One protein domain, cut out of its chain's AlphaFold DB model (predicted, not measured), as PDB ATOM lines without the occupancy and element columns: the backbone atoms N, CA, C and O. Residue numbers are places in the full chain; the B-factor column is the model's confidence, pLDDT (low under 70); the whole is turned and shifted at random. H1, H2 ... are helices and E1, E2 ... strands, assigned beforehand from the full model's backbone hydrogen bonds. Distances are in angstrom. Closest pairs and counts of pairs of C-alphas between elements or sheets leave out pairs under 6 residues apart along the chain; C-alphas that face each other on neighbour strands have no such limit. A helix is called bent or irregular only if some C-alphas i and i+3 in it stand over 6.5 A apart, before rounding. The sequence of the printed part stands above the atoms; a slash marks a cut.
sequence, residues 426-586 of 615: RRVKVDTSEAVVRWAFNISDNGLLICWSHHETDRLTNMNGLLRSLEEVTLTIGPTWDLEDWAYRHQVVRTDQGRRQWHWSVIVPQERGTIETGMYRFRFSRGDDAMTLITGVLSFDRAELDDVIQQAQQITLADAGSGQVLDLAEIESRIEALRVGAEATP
ATOM      1  N   ARG A 426     621.000 387.244 473.585       75.88
ATOM      2  CA  ARG A 426     621.949 387.780 474.560       75.88
ATOM      3  C   ARG A 426     622.852 388.777 473.846       75.88
ATOM      4  O   ARG A 426     623.665 388.401 473.003       75.88
ATOM      5  N   ARG A 427     622.666 390.053 474.179       81.62
ATOM      6  CA  ARG A 427     623.389 391.190 473.605       81.62
ATOM      7  C   ARG A 427     624.123 391.965 474.682       81.62
ATOM      8  O   ARG A 427     623.615 392.128 475.791       81.62
ATOM      9  N   VAL A 428     625.297 392.462 474.331       81.25
ATOM     10  CA  VAL A 428     626.079 393.387 475.147       81.25
ATOM     11  C   VAL A 428     626.439 394.555 474.256       81.25
ATOM     12  O   VAL A 428     626.920 394.367 473.142       81.25
ATOM     13  N   LYS A 429     626.168 395.756 474.760       82.19
ATOM     14  CA  LYS A 429     626.518 397.006 474.104       82.19
ATOM     15  C   LYS A 429     627.513 397.752 474.983       82.19
ATOM     16  O   LYS A 429     627.207 398.016 476.145       82.19
ATOM     17  N   VAL A 430     628.671 398.083 474.424       78.19
ATOM     18  CA  VAL A 430     629.687 398.943 475.042       78.19
ATOM     19  C   VAL A 430     629.930 400.098 474.083       78.19
ATOM     20  O   VAL A 430     630.299 399.888 472.930       78.19
ATOM     21  N   ASP A 431     629.638 401.312 474.544       83.31
ATOM     22  CA  ASP A 431     629.659 402.538 473.746       83.31
ATOM     23  C   ASP A 431     628.876 402.408 472.430       83.31
ATOM     24  O   ASP A 431     627.646 402.292 472.426       83.31
ATOM     25  N   THR A 432     629.590 402.428 471.308       82.56
ATOM     26  CA  THR A 432     629.032 402.331 469.960       82.56
ATOM     27  C   THR A 432     629.106 400.921 469.397       82.56
ATOM     28  O   THR A 432     628.777 400.742 468.234       82.56
ATOM     29  N   SER A 433     629.566 399.933 470.159       82.38
ATOM     30  CA  SER A 433     629.759 398.555 469.706       82.38
ATOM     31  C   SER A 433     628.726 397.642 470.353       82.38
ATOM     32  O   SER A 433     628.469 397.725 471.552       82.38
ATOM     33  N   GLU A 434     628.117 396.769 469.558       86.69
ATOM     34  CA  GLU A 434     627.173 395.755 470.016       86.69
ATOM     35  C   GLU A 434     627.637 394.375 469.554       86.69
ATOM     36  O   GLU A 434     627.850 394.142 468.363       86.69
ATOM     37  N   ALA A 435     627.778 393.456 470.507       88.38
ATOM     38  CA  ALA A 435     628.017 392.043 470.261       88.38
ATOM     39  C   ALA A 435     626.777 391.232 470.637       88.38
ATOM     40  O   ALA A 435     626.102 391.507 471.635       88.38
ATOM     41  N   VAL A 436     626.501 390.200 469.847       89.50
ATOM     42  CA  VAL A 436     625.368 389.301 470.043       89.50
ATOM     43  C   VAL A 436     625.814 387.870 469.801       89.50
ATOM     44  O   VAL A 436     626.384 387.574 468.755       89.50
ATOM     45  N   VAL A 437     625.487 386.966 470.724       90.81
ATOM     46  CA  VAL A 437     625.535 385.520 470.466       90.81
ATOM     47  C   VAL A 437     624.101 385.024 470.360       90.81
ATOM     48  O   VAL A 437     623.318 385.163 471.299       90.81
ATOM     49  N   ARG A 438     623.748 384.487 469.190       91.12
ATOM     50  CA  ARG A 438     622.405 383.967 468.914       91.12
ATOM     51  C   ARG A 438     622.275 382.519 469.362       91.12
ATOM     52  O   ARG A 438     621.317 382.203 470.059       91.12
ATOM     53  N   TRP A 439     623.248 381.677 469.014       92.81
ATOM     54  CA  TRP A 439     623.284 380.267 469.412       92.81
ATOM     55  C   TRP A 439     624.708 379.797 469.682       92.81
ATOM     56  O   TRP A 439     625.657 380.280 469.062       92.81
ATOM     57  N   ALA A 440     624.832 378.817 470.572       94.81
ATOM     58  CA  ALA A 440     626.054 378.067 470.800       94.81
ATOM     59  C   ALA A 440     625.694 376.587 470.968       94.81
ATOM     60  O   ALA A 440     624.909 376.237 471.848       94.81
ATOM     61  N   PHE A 441     626.252 375.734 470.116       96.38
ATOM     62  CA  PHE A 441     625.998 374.299 470.094       96.38
ATOM     63  C   PHE A 441     627.266 373.538 470.458       96.38
ATOM     64  O   PHE A 441     628.334 373.811 469.908       96.38
ATOM     65  N   ASN A 442     627.145 372.573 471.362       95.56
ATOM     66  CA  ASN A 442     628.177 371.588 471.638       95.56
ATOM     67  C   ASN A 442     628.140 370.524 470.536       95.56
ATOM     68  O   ASN A 442     627.116 369.876 470.313       95.56
ATOM     69  N   ILE A 443     629.271 370.352 469.854       96.12
ATOM     70  CA  ILE A 443     629.455 369.370 468.795       96.12
ATOM     71  C   ILE A 443     630.253 368.190 469.350       96.12
ATOM     72  O   ILE A 443     631.489 368.209 469.390       96.12
ATOM     73  N   SER A 444     629.527 367.146 469.756       88.69
ATOM     74  CA  SER A 444     630.087 365.860 470.193       88.69
ATOM     75  C   SER A 444     631.150 365.993 471.300       88.69
ATOM     76  O   SER A 444     632.148 365.278 471.268       88.69
ATOM     77  N   ASP A 445     630.989 366.956 472.214       89.69
ATOM     78  CA  ASP A 445     631.910 367.330 473.307       89.69
ATOM     79  C   ASP A 445     633.320 367.748 472.855       89.69
ATOM     80  O   ASP A 445     634.225 367.939 473.670       89.69
ATOM     81  N   ASN A 446     633.511 367.907 471.543       90.81
ATOM     82  CA  ASN A 446     634.809 368.066 470.899       90.81
ATOM     83  C   ASN A 446     635.064 369.482 470.379       90.81
ATOM     84  O   ASN A 446     636.219 369.866 470.191       90.81
ATOM     85  N   GLY A 447     634.001 370.243 470.138       93.75
ATOM     86  CA  GLY A 447     634.068 371.641 469.744       93.75
ATOM     87  C   GLY A 447     632.733 372.350 469.946       93.75
ATOM     88  O   GLY A 447     631.716 371.728 470.243       93.75
ATOM     89  N   LEU A 448     632.744 373.666 469.778       95.19
ATOM     90  CA  LEU A 448     631.554 374.504 469.749       95.19
ATOM     91  C   LEU A 448     631.306 374.996 468.327       95.19
ATOM     92  O   LEU A 448     632.244 375.410 467.643       95.19
ATOM     93  N   LEU A 449     630.041 375.026 467.922       96.50
ATOM     94  CA  LEU A 449     629.574 375.838 466.805       96.50
ATOM     95  C   LEU A 449     628.799 377.025 467.368       96.50
ATOM     96  O   LEU A 449     627.786 376.842 468.039       96.50
ATOM     97  N   ILE A 450     629.248 378.242 467.078       94.88
ATOM     98  CA  ILE A 450     628.590 379.457 467.557       94.88
ATOM     99  C   ILE A 450     628.107 380.326 466.401       94.88
ATOM    100  O   ILE A 450     628.796 380.463 465.390       94.88
ATOM    101  N   CYS A 451     626.939 380.940 466.579       94.56
ATOM    102  CA  CYS A 451     626.392 381.966 465.700       94.56
ATOM    103  C   CYS A 451     626.409 383.308 466.435       94.56
ATOM    104  O   CYS A 451     625.742 383.464 467.464       94.56
ATOM    105  N   TRP A 452     627.169 384.271 465.925       93.19
ATOM    106  CA  TRP A 452     627.376 385.564 466.571       93.19
ATOM    107  C   TRP A 452     627.395 386.711 465.564       93.19
ATOM    108  O   TRP A 452     627.543 386.501 464.368       93.19
ATOM    109  N   SER A 453     627.211 387.935 466.038       90.31
ATOM    110  CA  SER A 453     627.311 389.158 465.242       90.31
ATOM    111  C   SER A 453     627.970 390.240 466.088       90.31
ATOM    112  O   SER A 453     627.781 390.287 467.306       90.31
ATOM    113  N   HIS A 454     628.749 391.101 465.442       86.19
ATOM    114  CA  HIS A 454     629.344 392.281 466.048       86.19
ATOM    115  C   HIS A 454     629.148 393.467 465.107       86.19
ATOM    116  O   HIS A 454     629.570 393.412 463.953       86.19
ATOM    117  N   HIS A 455     628.541 394.552 465.582       82.56
ATOM    118  CA  HIS A 455     628.322 395.736 464.759       82.56
ATOM    119  C   HIS A 455     628.499 397.035 465.541       82.56
ATOM    120  O   HIS A 455     628.236 397.115 466.738       82.56
ATOM    121  N   GLU A 456     628.941 398.077 464.840       77.00
ATOM    122  CA  GLU A 456     629.014 399.426 465.390       77.00
ATOM    123  C   GLU A 456     627.664 400.136 465.188       77.00
ATOM    124  O   GLU A 456     627.254 400.402 464.054       77.00
ATOM    125  N   THR A 457     626.966 400.467 466.276       73.50
ATOM    126  CA  THR A 457     625.641 401.103 466.263       73.50
ATOM    127  C   THR A 457     625.645 402.478 465.601       73.50
ATOM    128  O   THR A 457     624.640 402.872 465.012       73.50
ATOM    129  N   ASP A 458     626.780 403.179 465.635       68.00
ATOM    130  CA  ASP A 458     626.902 404.549 465.120       68.00
ATOM    131  C   ASP A 458     627.313 404.596 463.637       68.00
ATOM    132  O   ASP A 458     627.128 405.616 462.972       68.00
ATOM    133  N   ARG A 459     627.831 403.488 463.080       54.62
ATOM    134  CA  ARG A 459     628.333 403.408 461.692       54.62
ATOM    135  C   ARG A 459     627.397 402.713 460.705       54.62
ATOM    136  O   ARG A 459     627.794 402.470 459.565       54.62
ATOM    137  N   LEU A 460     626.134 402.488 461.068       51.50
ATOM    138  CA  LEU A 460     625.112 401.954 460.153       51.50
ATOM    139  C   LEU A 460     624.895 402.799 458.873       51.50
ATOM    140  O   LEU A 460     624.182 402.366 457.974       51.50
ATOM    141  N   THR A 461     625.529 403.969 458.744       50.19
ATOM    142  CA  THR A 461     625.558 404.789 457.523       50.19
ATOM    143  C   THR A 461     626.718 404.503 456.555       50.19
ATOM    144  O   THR A 461     626.671 405.013 455.441       50.19
ATOM    145  N   ASN A 462     627.733 403.692 456.896       48.19
ATOM    146  CA  ASN A 462     628.864 403.397 455.994       48.19
ATOM    147  C   ASN A 462     629.275 401.908 456.018       48.19
ATOM    148  O   ASN A 462     630.256 401.514 456.648       48.19
ATOM    149  N   MET A 463     628.551 401.077 455.262       45.59
ATOM    150  CA  MET A 463     628.752 399.617 455.180       45.59
ATOM    151  C   MET A 463     630.132 399.170 454.657       45.59
ATOM    152  O   MET A 463     630.578 398.068 454.969       45.59
ATOM    153  N   ASN A 464     630.852 400.007 453.903       45.53
ATOM    154  CA  ASN A 464     632.110 399.606 453.254       45.53
ATOM    155  C   ASN A 464     633.325 399.513 454.204       45.53
ATOM    156  O   ASN A 464     634.359 398.980 453.809       45.53
ATOM    157  N   GLY A 465     633.223 400.007 455.446       45.59
ATOM    158  CA  GLY A 465     634.304 399.936 456.443       45.59
ATOM    159  C   GLY A 465     634.314 398.669 457.314       45.59
ATOM    160  O   GLY A 465     635.347 398.349 457.893       45.59
ATOM    161  N   LEU A 466     633.193 397.940 457.390       43.28
ATOM    162  CA  LEU A 466     632.963 396.855 458.360       43.28
ATOM    163  C   LEU A 466     633.657 395.527 458.009       43.28
ATOM    164  O   LEU A 466     634.061 394.787 458.898       43.28
ATOM    165  N   LEU A 467     633.873 395.234 456.724       43.44
ATOM    166  CA  LEU A 467     634.470 393.954 456.315       43.44
ATOM    167  C   LEU A 467     635.978 393.851 456.611       43.44
ATOM    168  O   LEU A 467     636.511 392.748 456.635       43.44
ATOM    169  N   ARG A 468     636.672 394.975 456.853       44.09
ATOM    170  CA  ARG A 468     638.103 394.984 457.214       44.09
ATOM    171  C   ARG A 468     638.367 394.924 458.723       44.09
ATOM    172  O   ARG A 468     639.515 394.755 459.102       44.09
ATOM    173  N   SER A 469     637.349 395.052 459.579       49.62
ATOM    174  CA  SER A 469     637.537 395.129 461.039       49.62
ATOM    175  C   SER A 469     637.384 393.808 461.795       49.62
ATOM    176  O   SER A 469     637.525 393.792 463.013       49.62
ATOM    177  N   LEU A 470     637.065 392.707 461.113       50.84
ATOM    178  CA  LEU A 470     636.867 391.403 461.761       50.84
ATOM    179  C   LEU A 470     638.178 390.660 462.043       50.84
ATOM    180  O   LEU A 470     638.200 389.814 462.928       50.84
ATOM    181  N   GLU A 471     639.273 391.011 461.357       53.16
ATOM    182  CA  GLU A 471     640.618 390.490 461.667       53.16
ATOM    183  C   GLU A 471     641.116 390.941 463.058       53.16
ATOM    184  O   GLU A 471     642.076 390.381 463.577       53.16
ATOM    185  N   GLU A 472     640.451 391.921 463.680       57.56
ATOM    186  CA  GLU A 472     640.819 392.485 464.985       57.56
ATOM    187  C   GLU A 472     639.968 391.961 466.154       57.56
ATOM    188  O   GLU A 472     640.241 392.332 467.295       57.56
ATOM    189  N   VAL A 473     638.927 391.152 465.902       60.34
ATOM    190  CA  VAL A 473     638.063 390.634 466.975       60.34
ATOM    191  C   VAL A 473     638.622 389.314 467.501       60.34
ATOM    192  O   VAL A 473     638.473 388.269 466.867       60.34
ATOM    193  N   THR A 474     639.221 389.345 468.690       71.50
ATOM    194  CA  THR A 474     639.612 388.126 469.416       71.50
ATOM    195  C   THR A 474     638.436 387.644 470.262       71.50
ATOM    196  O   THR A 474     637.785 388.447 470.930       71.50
ATOM    197  N   LEU A 475     638.154 386.339 470.227       73.94
ATOM    198  CA  LEU A 475     637.042 385.712 470.944       73.94
ATOM    199  C   LEU A 475     637.534 384.780 472.053       73.94
ATOM    200  O   LEU A 475     637.709 383.604 471.770       73.94
ATOM    201  N   THR A 476     637.710 385.232 473.294       75.88
ATOM    202  CA  THR A 476     638.097 384.310 474.381       75.88
ATOM    203  C   THR A 476     636.888 383.611 474.997       75.88
ATOM    204  O   THR A 476     635.784 384.167 475.034       75.88
ATOM    205  N   ILE A 477     637.078 382.352 475.412       75.06
ATOM    206  CA  ILE A 477     636.013 381.497 475.941       75.06
ATOM    207  C   ILE A 477     636.473 380.799 477.207       75.06
ATOM    208  O   ILE A 477     637.566 380.244 477.248       75.06
ATOM    209  N   GLY A 478     635.597 380.774 478.203       70.12
ATOM    210  CA  GLY A 478     635.785 380.007 479.425       70.12
ATOM    211  C   GLY A 478     634.440 379.693 480.073       70.12
ATOM    212  O   GLY A 478     633.433 380.346 479.769       70.12
ATOM    213  N   PRO A 479     634.367 378.684 480.944       72.44
ATOM    214  CA  PRO A 479     633.174 378.434 481.724       72.44
ATOM    215  C   PRO A 479     632.940 379.610 482.676       72.44
ATOM    216  O   PRO A 479     633.863 380.276 483.132       72.44
ATOM    217  N   THR A 480     631.680 379.906 482.975       72.81
ATOM    218  CA  THR A 480     631.341 381.100 483.776       72.81
ATOM    219  C   THR A 480     631.915 381.114 485.190       72.81
ATOM    220  O   THR A 480     632.091 382.201 485.741       72.81
ATOM    221  N   TRP A 481     632.183 379.938 485.757       66.62
ATOM    222  CA  TRP A 481     632.749 379.755 487.093       66.62
ATOM    223  C   TRP A 481     634.278 379.838 487.126       66.62
ATOM    224  O   TRP A 481     634.832 380.011 488.205       66.62
ATOM    225  N   ASP A 482     634.942 379.773 485.972       68.44
ATOM    226  CA  ASP A 482     636.386 379.948 485.875       68.44
ATOM    227  C   ASP A 482     636.712 381.384 485.431       68.44
ATOM    228  O   ASP A 482     636.017 382.014 484.617       68.44
ATOM    229  N   LEU A 483     637.739 381.961 486.044       66.25
ATOM    230  CA  LEU A 483     638.267 383.260 485.643       66.25
ATOM    231  C   LEU A 483     639.329 383.110 484.555       66.25
ATOM    232  O   LEU A 483     639.588 384.087 483.853       66.25
ATOM    233  N   GLU A 484     639.895 381.914 484.393       75.81
ATOM    234  CA  GLU A 484     640.869 381.620 483.357       75.81
ATOM    235  C   GLU A 484     640.166 381.334 482.026       75.81
ATOM    236  O   GLU A 484     639.245 380.520 481.914       75.81
ATOM    237  N   ASP A 485     640.584 382.065 480.994       77.56
ATOM    238  CA  ASP A 485     640.138 381.815 479.631       77.56
ATOM    239  C   ASP A 485     640.836 380.548 479.113       77.56
ATOM    240  O   ASP A 485     642.051 380.389 479.252       77.56
ATOM    241  N   TRP A 486     640.085 379.652 478.473       80.31
ATOM    242  CA  TRP A 486     640.656 378.450 477.881       80.31
ATOM    243  C   TRP A 486     641.591 378.802 476.727       80.31
ATOM    244  O   TRP A 486     641.310 379.687 475.917       80.31
ATOM    245  N   ALA A 487     642.659 378.025 476.560       84.50
ATOM    246  CA  ALA A 487     643.352 377.981 475.282       84.50
ATOM    247  C   ALA A 487     642.447 377.278 474.253       84.50
ATOM    248  O   ALA A 487     642.028 376.138 474.460       84.50
ATOM    249  N   TYR A 488     642.146 377.921 473.125       88.12
ATOM    250  CA  TYR A 488     641.327 377.343 472.052       88.12
ATOM    251  C   TYR A 488     641.928 377.618 470.668       88.12
ATOM    252  O   TYR A 488     642.862 378.401 470.486       88.12
ATOM    253  N   ARG A 489     641.409 376.913 469.666       90.06
ATOM    254  CA  ARG A 489     641.565 377.207 468.241       90.06
ATOM    255  C   ARG A 489     640.208 377.606 467.695       90.06
ATOM    256  O   ARG A 489     639.196 377.012 468.054       90.06
ATOM    257  N   HIS A 490     640.185 378.614 466.840       89.38
ATOM    258  CA  HIS A 490     638.960 379.205 466.316       89.38
ATOM    259  C   HIS A 490     639.066 379.377 464.807       89.38
ATOM    260  O   HIS A 490     640.122 379.725 464.283       89.38
ATOM    261  N   GLN A 491     637.961 379.119 464.114       91.31
ATOM    262  CA  GLN A 491     637.814 379.397 462.695       91.31
ATOM    263  C   GLN A 491     636.415 379.941 462.418       91.31
ATOM    264  O   GLN A 491     635.417 379.295 462.738       91.31
ATOM    265  N   VAL A 492     636.334 381.087 461.742       92.00
ATOM    266  CA  VAL A 492     635.086 381.536 461.113       92.00
ATOM    267  C   VAL A 492     634.845 380.684 459.868       92.00
ATOM    268  O   VAL A 492     635.678 380.636 458.963       92.00
ATOM    269  N   VAL A 493     633.716 379.980 459.829       91.94
ATOM    270  CA  VAL A 493     633.390 379.015 458.770       91.94
ATOM    271  C   VAL A 493     632.410 379.581 457.745       91.94
ATOM    272  O   VAL A 493     632.492 379.227 456.563       91.94
ATOM    273  N   ARG A 494     631.518 380.485 458.168       90.12
ATOM    274  CA  ARG A 494     630.568 381.209 457.306       90.12
ATOM    275  C   ARG A 494     630.279 382.603 457.863       90.12
ATOM    276  O   ARG A 494     630.352 382.814 459.070       90.12
ATOM    277  N   THR A 495     629.899 383.507 456.967       88.44
ATOM    278  CA  THR A 495     629.446 384.867 457.275       88.44
ATOM    279  C   THR A 495     628.283 385.201 456.345       88.44
ATOM    280  O   THR A 495     628.407 384.987 455.137       88.44
ATOM    281  N   ASP A 496     627.170 385.698 456.883       85.88
ATOM    282  CA  ASP A 496     626.064 386.222 456.075       85.88
ATOM    283  C   ASP A 496     626.454 387.545 455.385       85.88
ATOM    284  O   ASP A 496     627.368 388.250 455.820       85.88
ATOM    285  N   GLN A 497     625.754 387.893 454.303       78.38
ATOM    286  CA  GLN A 497     625.890 389.199 453.634       78.38
ATOM    287  C   GLN A 497     624.745 390.175 453.957       78.38
ATOM    288  O   GLN A 497     624.662 391.262 453.383       78.38
ATOM    289  N   GLY A 498     623.851 389.786 454.858       77.56
ATOM    290  CA  GLY A 498     622.749 390.588 455.347       77.56
ATOM    291  C   GLY A 498     623.196 391.718 456.277       77.56
ATOM    292  O   GLY A 498     624.371 391.944 456.573       77.56
ATOM    293  N   ARG A 499     622.207 392.468 456.769       72.06
ATOM    294  CA  ARG A 499     622.433 393.687 457.563       72.06
ATOM    295  C   ARG A 499     623.202 393.441 458.867       72.06
ATOM    296  O   ARG A 499     623.861 394.358 459.345       72.06
ATOM    297  N   ARG A 500     623.072 392.252 459.466       72.56
ATOM    298  CA  ARG A 500     623.707 391.924 460.752       72.56
ATOM    299  C   ARG A 500     625.035 391.194 460.621       72.56
ATOM    300  O   ARG A 500     625.739 391.146 461.624       72.56
ATOM    301  N   GLN A 501     625.381 390.664 459.447       84.88
ATOM    302  CA  GLN A 501     626.638 389.944 459.244       84.88
ATOM    303  C   GLN A 501     626.800 388.819 460.275       84.88
ATOM    304  O   GLN A 501     627.749 388.803 461.052       84.88
ATOM    305  N   TRP A 502     625.835 387.899 460.352       90.12
ATOM    306  CA  TRP A 502     625.941 386.724 461.214       90.12
ATOM    307  C   TRP A 502     627.164 385.894 460.829       90.12
ATOM    308  O   TRP A 502     627.306 385.448 459.692       90.12
ATOM    309  N   HIS A 503     628.025 385.643 461.804       91.31
ATOM    310  CA  HIS A 503     629.192 384.790 461.702       91.31
ATOM    311  C   HIS A 503     628.904 383.443 462.348       91.31
ATOM    312  O   HIS A 503     628.461 383.362 463.493       91.31
ATOM    313  N   TRP A 504     629.238 382.382 461.630       94.38
ATOM    314  CA  TRP A 504     629.297 381.032 462.162       94.38
ATOM    315  C   TRP A 504     630.753 380.668 462.391       94.38
ATOM    316  O   TRP A 504     631.587 380.802 461.494       94.38
ATOM    317  N   SER A 505     631.080 380.241 463.604       94.69
ATOM    318  CA  SER A 505     632.447 379.907 463.994       94.69
ATOM    319  C   SER A 505     632.523 378.555 464.674       94.69
ATOM    320  O   SER A 505     631.670 378.225 465.494       94.69
ATOM    321  N   VAL A 506     633.576 377.809 464.348       95.06
ATOM    322  CA  VAL A 506     633.955 376.573 465.028       95.06
ATOM    323  C   VAL A 506     635.069 376.878 466.016       95.06
ATOM    324  O   VAL A 506     636.014 377.602 465.692       95.06
ATOM    325  N   ILE A 507     634.947 376.332 467.221       92.38
ATOM    326  CA  ILE A 507     635.870 376.570 468.330       92.38
ATOM    327  C   ILE A 507     636.240 375.235 468.952       92.38
ATOM    328  O   ILE A 507     635.370 374.428 469.260       92.38
ATOM    329  N   VAL A 508     637.534 375.003 469.137       92.50
ATOM    330  CA  VAL A 508     638.080 373.748 469.657       92.50
ATOM    331  C   VAL A 508     639.025 374.066 470.814       92.50
ATOM    332  O   VAL A 508     640.070 374.672 470.565       92.50
ATOM    333  N   PRO A 509     638.700 373.692 472.061       88.25
ATOM    334  CA  PRO A 509     639.628 373.803 473.185       88.25
ATOM    335  C   PRO A 509     640.937 373.048 472.892       88.25
ATOM    336  O   PRO A 509     640.919 371.966 472.302       88.25
ATOM    337  N   GLN A 510     642.083 373.635 473.243       86.06
ATOM    338  CA  GLN A 510     643.406 373.025 473.045       86.06
ATOM    339  C   GLN A 510     643.721 371.997 474.132       86.06
ATOM    340  O   GLN A 510     644.355 370.976 473.858       86.06
ATOM    341  N   GLU A 511     643.269 372.264 475.352       80.12
ATOM    342  CA  GLU A 511     643.416 371.355 476.480       80.12
ATOM    343  C   GLU A 511     642.303 370.303 476.452       80.12
ATOM    344  O   GLU A 511     641.185 370.570 476.013       80.12
ATOM    345  N   ARG A 512     642.627 369.069 476.864       57.03
ATOM    346  CA  ARG A 512     641.782 367.866 476.710       57.03
ATOM    347  C   ARG A 512     640.592 367.817 477.686       57.03
ATOM    348  O   ARG A 512     640.345 366.780 478.296       57.03
ATOM    349  N   GLY A 513     639.857 368.913 477.821       68.81
ATOM    350  CA  GLY A 513     638.560 368.935 478.487       68.81
ATOM    351  C   GLY A 513     637.441 368.600 477.505       68.81
ATOM    352  O   GLY A 513     637.424 369.094 476.377       68.81
ATOM    353  N   THR A 514     636.497 367.761 477.923       79.94
ATOM    354  CA  THR A 514     635.194 367.677 477.258       79.94
ATOM    355  C   THR A 514     634.470 369.001 477.444       79.94
ATOM    356  O   THR A 514     634.464 369.561 478.541       79.94
ATOM    357  N   ILE A 515     633.847 369.510 476.383       83.94
ATOM    358  CA  ILE A 515     632.936 370.645 476.522       83.94
ATOM    359  C   ILE A 515     631.702 370.142 477.259       83.94
ATOM    360  O   ILE A 515     630.909 369.377 476.719       83.94
ATOM    361  N   GLU A 516     631.548 370.562 478.505       82.38
ATOM    362  CA  GLU A 516     630.365 370.245 479.281       82.38
ATOM    363  C   GLU A 516     629.168 371.097 478.853       82.38
ATOM    364  O   GLU A 516     629.245 372.070 478.104       82.38
ATOM    365  N   THR A 517     627.996 370.697 479.322       79.38
ATOM    366  CA  THR A 517     626.797 371.516 479.162       79.38
ATOM    367  C   THR A 517     626.785 372.583 480.235       79.38
ATOM    368  O   THR A 517     626.965 372.273 481.411       79.38
ATOM    369  N   GLY A 518     626.534 373.828 479.850       83.50
ATOM    370  CA  GLY A 518     626.411 374.904 480.815       83.50
ATOM    371  C   GLY A 518     626.605 376.279 480.208       83.50
ATOM    372  O   GLY A 518     626.549 376.484 478.994       83.50
ATOM    373  N   MET A 519     626.827 377.242 481.098       86.69
ATOM    374  CA  MET A 519     627.015 378.642 480.750       86.69
ATOM    375  C   MET A 519     628.489 378.939 480.477       86.69
ATOM    376  O   MET A 519     629.340 378.769 481.354       86.69
ATOM    377  N   TYR A 520     628.751 379.474 479.292       87.44
ATOM    378  CA  TYR A 520     630.064 379.884 478.823       87.44
ATOM    379  C   TYR A 520     630.133 381.397 478.660       87.44
ATOM    380  O   TYR A 520     629.179 382.050 478.222       87.44
ATOM    381  N   ARG A 521     631.283 381.947 479.029       88.75
ATOM    382  CA  ARG A 521     631.682 383.327 478.798       88.75
ATOM    383  C   ARG A 521     632.300 383.419 477.402       88.75
ATOM    384  O   ARG A 521     633.167 382.626 477.073       88.75
ATOM    385  N   PHE A 522     631.857 384.384 476.608       88.00
ATOM    386  CA  PHE A 522     632.367 384.736 475.287       88.00
ATOM    387  C   PHE A 522     632.802 386.194 475.340       88.00
ATOM    388  O   PHE A 522     631.962 387.084 475.481       88.00
ATOM    389  N   ARG A 523     634.101 386.451 475.262       88.75
ATOM    390  CA  ARG A 523     634.648 387.806 475.293       88.75
ATOM    391  C   ARG A 523     635.123 388.194 473.904       88.75
ATOM    392  O   ARG A 523     636.043 387.593 473.371       88.75
ATOM    393  N   PHE A 524     634.498 389.220 473.350       86.69
ATOM    394  CA  PHE A 524     634.831 389.830 472.073       86.69
ATOM    395  C   PHE A 524     635.705 391.046 472.357       86.69
ATOM    396  O   PHE A 524     635.223 392.003 472.960       86.69
ATOM    397  N   SER A 525     636.975 391.020 471.966       83.12
ATOM    398  CA  SER A 525     637.879 392.161 472.144       83.12
ATOM    399  C   SER A 525     638.318 392.743 470.814       83.12
ATOM    400  O   SER A 525     638.690 391.978 469.927       83.12
ATOM    401  N   ARG A 526     638.344 394.073 470.709       81.50
ATOM    402  CA  ARG A 526     638.874 394.819 469.566       81.50
ATOM    403  C   ARG A 526     639.687 396.008 470.074       81.50
ATOM    404  O   ARG A 526     639.128 396.982 470.566       81.50
ATOM    405  N   GLY A 527     641.011 395.933 469.943       83.50
ATOM    406  CA  GLY A 527     641.899 396.897 470.599       83.50
ATOM    407  C   GLY A 527     641.747 396.827 472.122       83.50
ATOM    408  O   GLY A 527     641.815 395.737 472.688       83.50
ATOM    409  N   ASP A 528     641.517 397.974 472.762       82.06
ATOM    410  CA  ASP A 528     641.317 398.073 474.217       82.06
ATOM    411  C   ASP A 528     639.868 397.775 474.650       82.06
ATOM    412  O   ASP A 528     639.608 397.536 475.833       82.06
ATOM    413  N   ASP A 529     638.923 397.744 473.707       81.31
ATOM    414  CA  ASP A 529     637.517 397.482 473.998       81.31
ATOM    415  C   ASP A 529     637.274 395.978 474.117       81.31
ATOM    416  O   ASP A 529     637.651 395.194 473.242       81.31
ATOM    417  N   ALA A 530     636.596 395.561 475.187       85.19
ATOM    418  CA  ALA A 530     636.182 394.180 475.379       85.19
ATOM    419  C   ALA A 530     634.720 394.093 475.818       85.19
ATOM    420  O   ALA A 530     634.293 394.741 476.771       85.19
ATOM    421  N   MET A 531     633.966 393.235 475.142       87.19
ATOM    422  CA  MET A 531     632.580 392.918 475.450       87.19
ATOM    423  C   MET A 531     632.477 391.469 475.887       87.19
ATOM    424  O   MET A 531     632.838 390.568 475.138       87.19
ATOM    425  N   THR A 532     631.946 391.242 477.082       87.12
ATOM    426  CA  THR A 532     631.791 389.898 477.637       87.12
ATOM    427  C   THR A 532     630.327 389.498 477.649       87.12
ATOM    428  O   THR A 532     629.512 390.122 478.321       87.12
ATOM    429  N   LEU A 533     630.005 388.426 476.938       88.81
ATOM    430  CA  LEU A 533     628.696 387.791 476.893       88.81
ATOM    431  C   LEU A 533     628.732 386.468 477.644       88.81
ATOM    432  O   LEU A 533     629.724 385.755 477.613       88.81
ATOM    433  N   ILE A 534     627.637 386.115 478.303       87.62
ATOM    434  CA  ILE A 534     627.482 384.809 478.939       87.62
ATOM    435  C   ILE A 534     626.288 384.130 478.286       87.62
ATOM    436  O   ILE A 534     625.176 384.648 478.393       87.62
ATOM    437  N   THR A 535     626.487 382.988 477.630       89.50
ATOM    438  CA  THR A 535     625.393 382.199 477.049       89.50
ATOM    439  C   THR A 535     625.546 380.718 477.344       89.50
ATOM    440  O   THR A 535     626.644 380.224 477.580       89.50
ATOM    441  N   GLY A 536     624.416 380.022 477.361       90.06
ATOM    442  CA  GLY A 536     624.398 378.577 477.492       90.06
ATOM    443  C   GLY A 536     624.813 377.909 476.190       90.06
ATOM    444  O   GLY A 536     624.469 378.399 475.112       90.06
ATOM    445  N   VAL A 537     625.546 376.809 476.301       92.69
ATOM    446  CA  VAL A 537     625.819 375.911 475.182       92.69
ATOM    447  C   VAL A 537     624.768 374.806 475.196       92.69
ATOM    448  O   VAL A 537     624.493 374.207 476.235       92.69
ATOM    449  N   LEU A 538     624.155 374.563 474.043       94.44
ATOM    450  CA  LEU A 538     623.136 373.538 473.857       94.44
ATOM    451  C   LEU A 538     623.777 372.256 473.331       94.44
ATOM    452  O   LEU A 538     624.530 372.304 472.359       94.44
ATOM    453  N   SER A 539     623.439 371.113 473.920       94.25
ATOM    454  CA  SER A 539     623.766 369.804 473.348       94.25
ATOM    455  C   SER A 539     622.487 369.077 472.959       94.25
ATOM    456  O   SER A 539     621.489 369.109 473.678       94.25
ATOM    457  N   PHE A 540     622.554 368.382 471.835       94.69
ATOM    458  CA  PHE A 540     621.474 367.577 471.281       94.69
ATOM    459  C   PHE A 540     622.017 366.188 470.957       94.69
ATOM    460  O   PHE A 540     623.237 366.001 470.872       94.69
ATOM    461  N   ASP A 541     621.132 365.211 470.758       94.50
ATOM    462  CA  ASP A 541     621.574 363.988 470.095       94.50
ATOM    463  C   ASP A 541     622.016 364.300 468.656       94.50
ATOM    464  O   ASP A 541     621.661 365.327 468.085       94.50
ATOM    465  N   ARG A 542     622.829 363.428 468.056       94.94
ATOM    466  CA  ARG A 542     623.438 363.701 466.746       94.94
ATOM    467  C   ARG A 542     622.404 363.967 465.640       94.94
ATOM    468  O   ARG A 542     622.685 364.759 464.747       94.94
ATOM    469  N   ALA A 543     621.267 363.269 465.658       93.31
ATOM    470  CA  ALA A 543     620.264 363.388 464.604       93.31
ATOM    471  C   ALA A 543     619.485 364.702 464.740       93.31
ATOM    472  O   ALA A 543     619.283 365.399 463.749       93.31
ATOM    473  N   GLU A 544     619.106 365.059 465.966       94.62
ATOM    474  CA  GLU A 544     618.465 366.334 466.281       94.62
ATOM    475  C   GLU A 544     619.422 367.517 466.072       94.62
ATOM    476  O   GLU A 544     619.019 368.550 465.543       94.62
ATOM    477  N   LEU A 545     620.705 367.358 466.409       95.94
ATOM    478  CA  LEU A 545     621.726 368.395 466.252       95.94
ATOM    479  C   LEU A 545     621.879 368.847 464.795       95.94
ATOM    480  O   LEU A 545     621.980 370.045 464.545       95.94
ATOM    481  N   ASP A 546     621.902 367.909 463.843       96.00
ATOM    482  CA  ASP A 546     622.024 368.231 462.415       96.00
ATOM    483  C   ASP A 546     620.821 369.054 461.923       96.00
ATOM    484  O   ASP A 546     621.000 370.113 461.319       96.00
ATOM    485  N   ASP A 547     619.601 368.631 462.265       95.06
ATOM    486  CA  ASP A 547     618.370 369.352 461.920       95.06
ATOM    487  C   ASP A 547     618.334 370.756 462.550       95.06
ATOM    488  O   ASP A 547     618.093 371.758 461.867       95.06
ATOM    489  N   VAL A 548     618.674 370.854 463.838       95.50
ATOM    490  CA  VAL A 548     618.724 372.125 464.566       95.50
ATOM    491  C   VAL A 548     619.733 373.091 463.945       95.50
ATOM    492  O   VAL A 548     619.423 374.267 463.749       95.50
ATOM    493  N   ILE A 549     620.928 372.611 463.595       95.62
ATOM    494  CA  ILE A 549     621.979 373.419 462.966       95.62
ATOM    495  C   ILE A 549     621.552 373.903 461.576       95.62
ATOM    496  O   ILE A 549     621.828 375.052 461.216       95.62
ATOM    497  N   GLN A 550     620.875 373.065 460.790       94.12
ATOM    498  CA  GLN A 550     620.390 373.449 459.466       94.12
ATOM    499  C   GLN A 550     619.298 374.520 459.555       94.12
ATOM    500  O   GLN A 550     619.395 375.540 458.871       94.12
ATOM    501  N   GLN A 551     618.304 374.345 460.430       93.50
ATOM    502  CA  GLN A 551     617.243 375.339 460.639       93.50
ATOM    503  C   GLN A 551     617.803 376.665 461.177       93.50
ATOM    504  O   GLN A 551     617.455 377.742 460.686       93.50
ATOM    505  N   ALA A 552     618.744 376.601 462.123       94.00
ATOM    506  CA  ALA A 552     619.438 377.770 462.655       94.00
ATOM    507  C   ALA A 552     620.168 378.558 461.548       94.00
ATOM    508  O   ALA A 552     620.047 379.784 461.431       94.00
ATOM    509  N   GLN A 553     620.907 377.855 460.690       93.25
ATOM    510  CA  GLN A 553     621.595 378.465 459.556       93.25
ATOM    511  C   GLN A 553     620.617 379.037 458.530       93.25
ATOM    512  O   GLN A 553     620.844 380.144 458.066       93.25
ATOM    513  N   GLN A 554     619.503 378.372 458.222       90.88
ATOM    514  CA  GLN A 554     618.494 378.912 457.297       90.88
ATOM    515  C   GLN A 554     617.894 380.238 457.784       90.88
ATOM    516  O   GLN A 554     617.650 381.135 456.981       90.88
ATOM    517  N   ILE A 555     617.715 380.398 459.098       88.62
ATOM    518  CA  ILE A 555     617.222 381.647 459.700       88.62
ATOM    519  C   ILE A 555     618.254 382.781 459.599       88.62
ATOM    520  O   ILE A 555     617.884 383.943 459.445       88.62
ATOM    521  N   THR A 556     619.547 382.477 459.718       89.31
ATOM    522  CA  THR A 556     620.609 383.504 459.761       89.31
ATOM    523  C   THR A 556     621.279 383.749 458.416       89.31
ATOM    524  O   THR A 556     621.842 384.814 458.204       89.31
ATOM    525  N   LEU A 557     621.171 382.798 457.493       86.62
ATOM    526  CA  LEU A 557     621.737 382.822 456.151       86.62
ATOM    527  C   LEU A 557     620.618 382.860 455.095       86.62
ATOM    528  O   LEU A 557     620.775 382.291 454.028       86.62
ATOM    529  N   ALA A 558     619.467 383.480 455.368       71.75
ATOM    530  CA  ALA A 558     618.279 383.378 454.505       71.75
ATOM    531  C   ALA A 558     618.500 383.824 453.038       71.75
ATOM    532  O   ALA A 558     617.872 383.279 452.131       71.75
ATOM    533  N   ASP A 559     619.421 384.762 452.793       70.94
ATOM    534  CA  ASP A 559     619.782 385.236 451.442       70.94
ATOM    535  C   ASP A 559     620.826 384.344 450.743       70.94
ATOM    536  O   ASP A 559     621.182 384.537 449.577       70.94
ATOM    537  N   ALA A 560     621.341 383.350 451.457       60.44
ATOM    538  CA  ALA A 560     622.307 382.404 450.959       60.44
ATOM    539  C   ALA A 560     621.613 381.281 450.179       60.44
ATOM    540  O   ALA A 560     620.743 380.583 450.696       60.44
ATOM    541  N   GLY A 561     622.024 381.043 448.930       64.25
ATOM    542  CA  GLY A 561     621.568 379.860 448.192       64.25
ATOM    543  C   GLY A 561     621.832 378.561 448.976       64.25
ATOM    544  O   GLY A 561     622.772 378.487 449.766       64.25
ATOM    545  N   SER A 562     621.043 377.512 448.720       60.94
ATOM    546  CA  SER A 562     621.039 376.239 449.474       60.94
ATOM    547  C   SER A 562     622.400 375.542 449.643       60.94
ATOM    548  O   SER A 562     622.526 374.658 450.479       60.94
ATOM    549  N   GLY A 563     623.423 375.918 448.868       67.00
ATOM    550  CA  GLY A 563     624.797 375.418 449.003       67.00
ATOM    551  C   GLY A 563     625.645 376.094 450.089       67.00
ATOM    552  O   GLY A 563     626.842 375.832 450.148       67.00
ATOM    553  N   GLN A 564     625.082 376.996 450.899       76.75
ATOM    554  CA  GLN A 564     625.840 377.731 451.922       76.75
ATOM    555  C   GLN A 564     625.644 377.222 453.360       76.75
ATOM    556  O   GLN A 564     626.452 377.577 454.221       76.75
ATOM    557  N   VAL A 565     624.631 376.386 453.613       90.25
ATOM    558  CA  VAL A 565     624.396 375.750 454.922       90.25
ATOM    559  C   VAL A 565     625.419 374.630 455.129       90.25
ATOM    560  O   VAL A 565     625.594 373.788 454.253       90.25
ATOM    561  N   LEU A 566     626.097 374.637 456.273       92.06
ATOM    562  CA  LEU A 566     627.008 373.573 456.695       92.06
ATOM    563  C   LEU A 566     626.203 372.405 457.268       92.06
ATOM    564  O   LEU A 566     625.365 372.625 458.146       92.06
ATOM    565  N   ASP A 567     626.484 371.182 456.828       94.00
ATOM    566  CA  ASP A 567     625.978 369.989 457.510       94.00
ATOM    567  C   ASP A 567     626.848 369.634 458.729       94.00
ATOM    568  O   ASP A 567     627.980 370.115 458.890       94.00
ATOM    569  N   LEU A 568     626.314 368.792 459.621       96.69
ATOM    570  CA  LEU A 568     627.032 368.386 460.829       96.69
ATOM    571  C   LEU A 568     628.361 367.673 460.519       96.69
ATOM    572  O   LEU A 568     629.334 367.849 461.252       96.69
ATOM    573  N   ALA A 569     628.439 366.905 459.430       96.25
ATOM    574  CA  ALA A 569     629.654 366.180 459.059       96.25
ATOM    575  C   ALA A 569     630.788 367.129 458.629       96.25
ATOM    576  O   ALA A 569     631.947 366.920 458.999       96.25
ATOM    577  N   GLU A 570     630.471 368.199 457.894       95.75
ATOM    578  CA  GLU A 570     631.415 369.258 457.536       95.75
ATOM    579  C   GLU A 570     631.920 369.973 458.796       95.75
ATOM    580  O   GLU A 570     633.123 370.211 458.930       95.75
ATOM    581  N   ILE A 571     631.031 370.280 459.747       96.75
ATOM    582  CA  ILE A 571     631.400 370.922 461.018       96.75
ATOM    583  C   ILE A 571     632.342 370.027 461.831       96.75
ATOM    584  O   ILE A 571     633.393 370.490 462.279       96.75
ATOM    585  N   GLU A 572     632.026 368.739 461.975       96.56
ATOM    586  CA  GLU A 572     632.880 367.771 462.672       96.56
ATOM    587  C   GLU A 572     634.251 367.621 462.001       96.56
ATOM    588  O   GLU A 572     635.279 367.620 462.680       96.56
ATOM    589  N   SER A 573     634.298 367.577 460.665       95.62
ATOM    590  CA  SER A 573     635.563 367.538 459.926       95.62
ATOM    591  C   SER A 573     636.421 368.783 460.176       95.62
ATOM    592  O   SER A 573     637.649 368.681 460.203       95.62
ATOM    593  N   ARG A 574     635.805 369.960 460.346       95.31
ATOM    594  CA  ARG A 574     636.521 371.206 460.665       95.31
ATOM    595  C   ARG A 574     637.047 371.210 462.094       95.31
ATOM    596  O   ARG A 574     638.177 371.642 462.307       95.31
ATOM    597  N   ILE A 575     636.269 370.695 463.047       94.81
ATOM    598  CA  ILE A 575     636.714 370.500 464.435       94.81
ATOM    599  C   ILE A 575     637.956 369.608 464.467       94.81
ATOM    600  O   ILE A 575     638.954 369.973 465.088       94.81
ATOM    601  N   GLU A 576     637.939 368.485 463.749       94.25
ATOM    602  CA  GLU A 576     639.076 367.563 463.722       94.25
ATOM    603  C   GLU A 576     640.313 368.181 463.049       94.25
ATOM    604  O   GLU A 576     641.423 368.081 463.574       94.25
ATOM    605  N   ALA A 577     640.140 368.904 461.936       93.62
ATOM    606  CA  ALA A 577     641.243 369.616 461.286       93.62
ATOM    607  C   ALA A 577     641.889 370.652 462.225       93.62
ATOM    608  O   ALA A 577     643.115 370.680 462.379       93.62
ATOM    609  N   LEU A 578     641.059 371.449 462.910       92.31
ATOM    610  CA  LEU A 578     641.519 372.405 463.913       92.31
ATOM    611  C   LEU A 578     642.215 371.709 465.073       92.31
ATOM    612  O   LEU A 578     643.224 372.225 465.539       92.31
ATOM    613  N   ARG A 579     641.751 370.543 465.523       90.19
ATOM    614  CA  ARG A 579     642.372 369.779 466.612       90.19
ATOM    615  C   ARG A 579     643.761 369.253 466.246       90.19
ATOM    616  O   ARG A 579     644.704 369.428 467.017       90.19
ATOM    617  N   VAL A 580     643.921 368.684 465.052       90.56
ATOM    618  CA  VAL A 580     645.214 368.159 464.565       90.56
ATOM    619  C   VAL A 580     646.219 369.284 464.278       90.56
ATOM    620  O   VAL A 580     647.423 369.048 464.216       90.56
ATOM    621  N   GLY A 581     645.753 370.529 464.165       82.69
ATOM    622  CA  GLY A 581     646.610 371.670 463.833       82.69
ATOM    623  C   GLY A 581     646.980 371.689 462.359       82.69
ATOM    624  O   GLY A 581     647.948 372.338 461.973       82.69
ATOM    625  N   ALA A 582     646.209 370.978 461.533       67.00
ATOM    626  CA  ALA A 582     646.222 371.224 460.110       67.00
ATOM    627  C   ALA A 582     645.678 372.641 459.916       67.00
ATOM    628  O   ALA A 582     644.540 372.920 460.297       67.00
ATOM    629  N   GLU A 583     646.490 373.546 459.362       57.22
ATOM    630  CA  GLU A 583     645.978 374.825 458.873       57.22
ATOM    631  C   GLU A 583     644.820 374.504 457.929       57.22
ATOM    632  O   GLU A 583     645.009 373.905 456.865       57.22
ATOM    633  N   ALA A 584     643.598 374.808 458.369       52.88
ATOM    634  CA  ALA A 584     642.416 374.551 457.578       52.88
ATOM    635  C   ALA A 584     642.598 375.304 456.263       52.88
ATOM    636  O   ALA A 584     642.735 376.527 456.270       52.88
ATOM    637  N   THR A 585     642.648 374.577 455.143       47.09
ATOM    638  CA  THR A 585     642.801 375.196 453.828       47.09
ATOM    639  C   THR A 585     641.672 376.216 453.680       47.09
ATOM    640  O   THR A 585     640.504 375.813 453.724       47.09
ATOM    641  N   PRO A 586     641.967 377.528 453.589       48.50
ATOM    642  CA  PRO A 586     640.921 378.523 453.441       48.50
ATOM    643  C   PRO A 586     640.110 378.156 452.202       48.50
ATOM    644  O   PRO A 586     640.682 377.770 451.181       48.50
TER     645      PRO A 586
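What this domain is: This is residues 426 to 586 of the 615 residues of an uncharacterized protein of Phycisphaeraceae bacterium (UniProt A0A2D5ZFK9). Two strongly twisted sheets form a sandwich, the larger E1 E2 E3 E6 E5 and the smaller E4 E7 E8, their strands crossed at 42 degrees. H2 and H3 cover part of the larger sheet, away from the smaller one, while H1 is a poorly formed helix far from the other two. The printed part has 161 residues, with eight named strands and three named helices in the order E1 E2 E3 H1 E4 E5 E6 E7 E8 H2 H3, a mixed class; both sheets are antiparallel. The whole is compact, with a radius of gyration of the C-alphas of 15.4 A, and rounded, spanning 42 by 41 by 29 A.

How they stand to each other: E1, residues 426 to 430, and E2, residues 433 to 443, form a hairpin, with N 428 and O 435 3.0 A apart, within hydrogen-bond range. E3, residues 447 to 456, completes a meander, each strand the antiparallel neighbour of the one before; N 436 and O 453 are 2.8 A apart. E6, residues 503 to 509, is the antiparallel neighbour of E3, with N 450 and O 505 2.9 A apart, and forms a hairpin with E5, residues 488 to 495, with N 506 and O 491 2.9 A apart, both within hydrogen-bond range. In the other sheet E7, residues 518 to 526, pairs with E4, residues 474 to 479 (N 476 and O 523, 2.9 A), and with E8, residues 529 to 537 (N 522 and O 533, 2.7 A). The closest C-alphas of E2 and E8 are those of Ala 440 and Val 537, 4.9 A. H2, residues 542 to 556, and H3, residues 568 to 580, make two layers with the larger sheet, helices on one face of it. H2 runs along the strands, 11 degrees from E3 on the local plane, at a height of 10.0 A over the sheet. H3 runs slantwise to the strands, 46 degrees from E6 on the local plane, at a height of 8.3 A over the sheet; the closest C-alphas of E6 and H3 are those of Val 508 and Ile 575, 6.3 A apart. H2 and H3 only just touch, with 3 pairs of C-alphas within 8 A, about perpendicular at 82 degrees; the closest are Asp 546 and Leu 568, 5.3 A. H1, residues 463 to 468, is on neither sheet. Each O i to N i+4 pair is within range in H3, 10 of 11 in H2, and 0 of 2 in H1, with 0 of 3 O i to N i+3 pairs.

Where its parts are: E1 begins at C-alpha 426 (621.949, 387.780, 474.560) and is 13.6 A long; E2 is 29.2 A and E3 28.6 A. H1, 10.6 A, is only just irregular: C-alphas 464 and 467 are 6.8 A apart. E4 is 16.9 A, E5 20.4 A, E6 19.0 A, E7 26.0 A and E8 24.6 A. H2 is 21.2 A, and H3, 18.6 A, ends at C-alpha 580 (645.214, 368.159, 464.565).

The domain as a whole: The C-alphas farthest apart are those of Thr 461 and Arg 512, 44.7 A. The printed part has no cut, and the link from H2 to H3, 11 residues, is long. Mean pLDDT of the printed part is 81.6; it is under 70 at residues 458 to 473, 481 to 483, 512 to 513, 560 to 563 and 582 to 586.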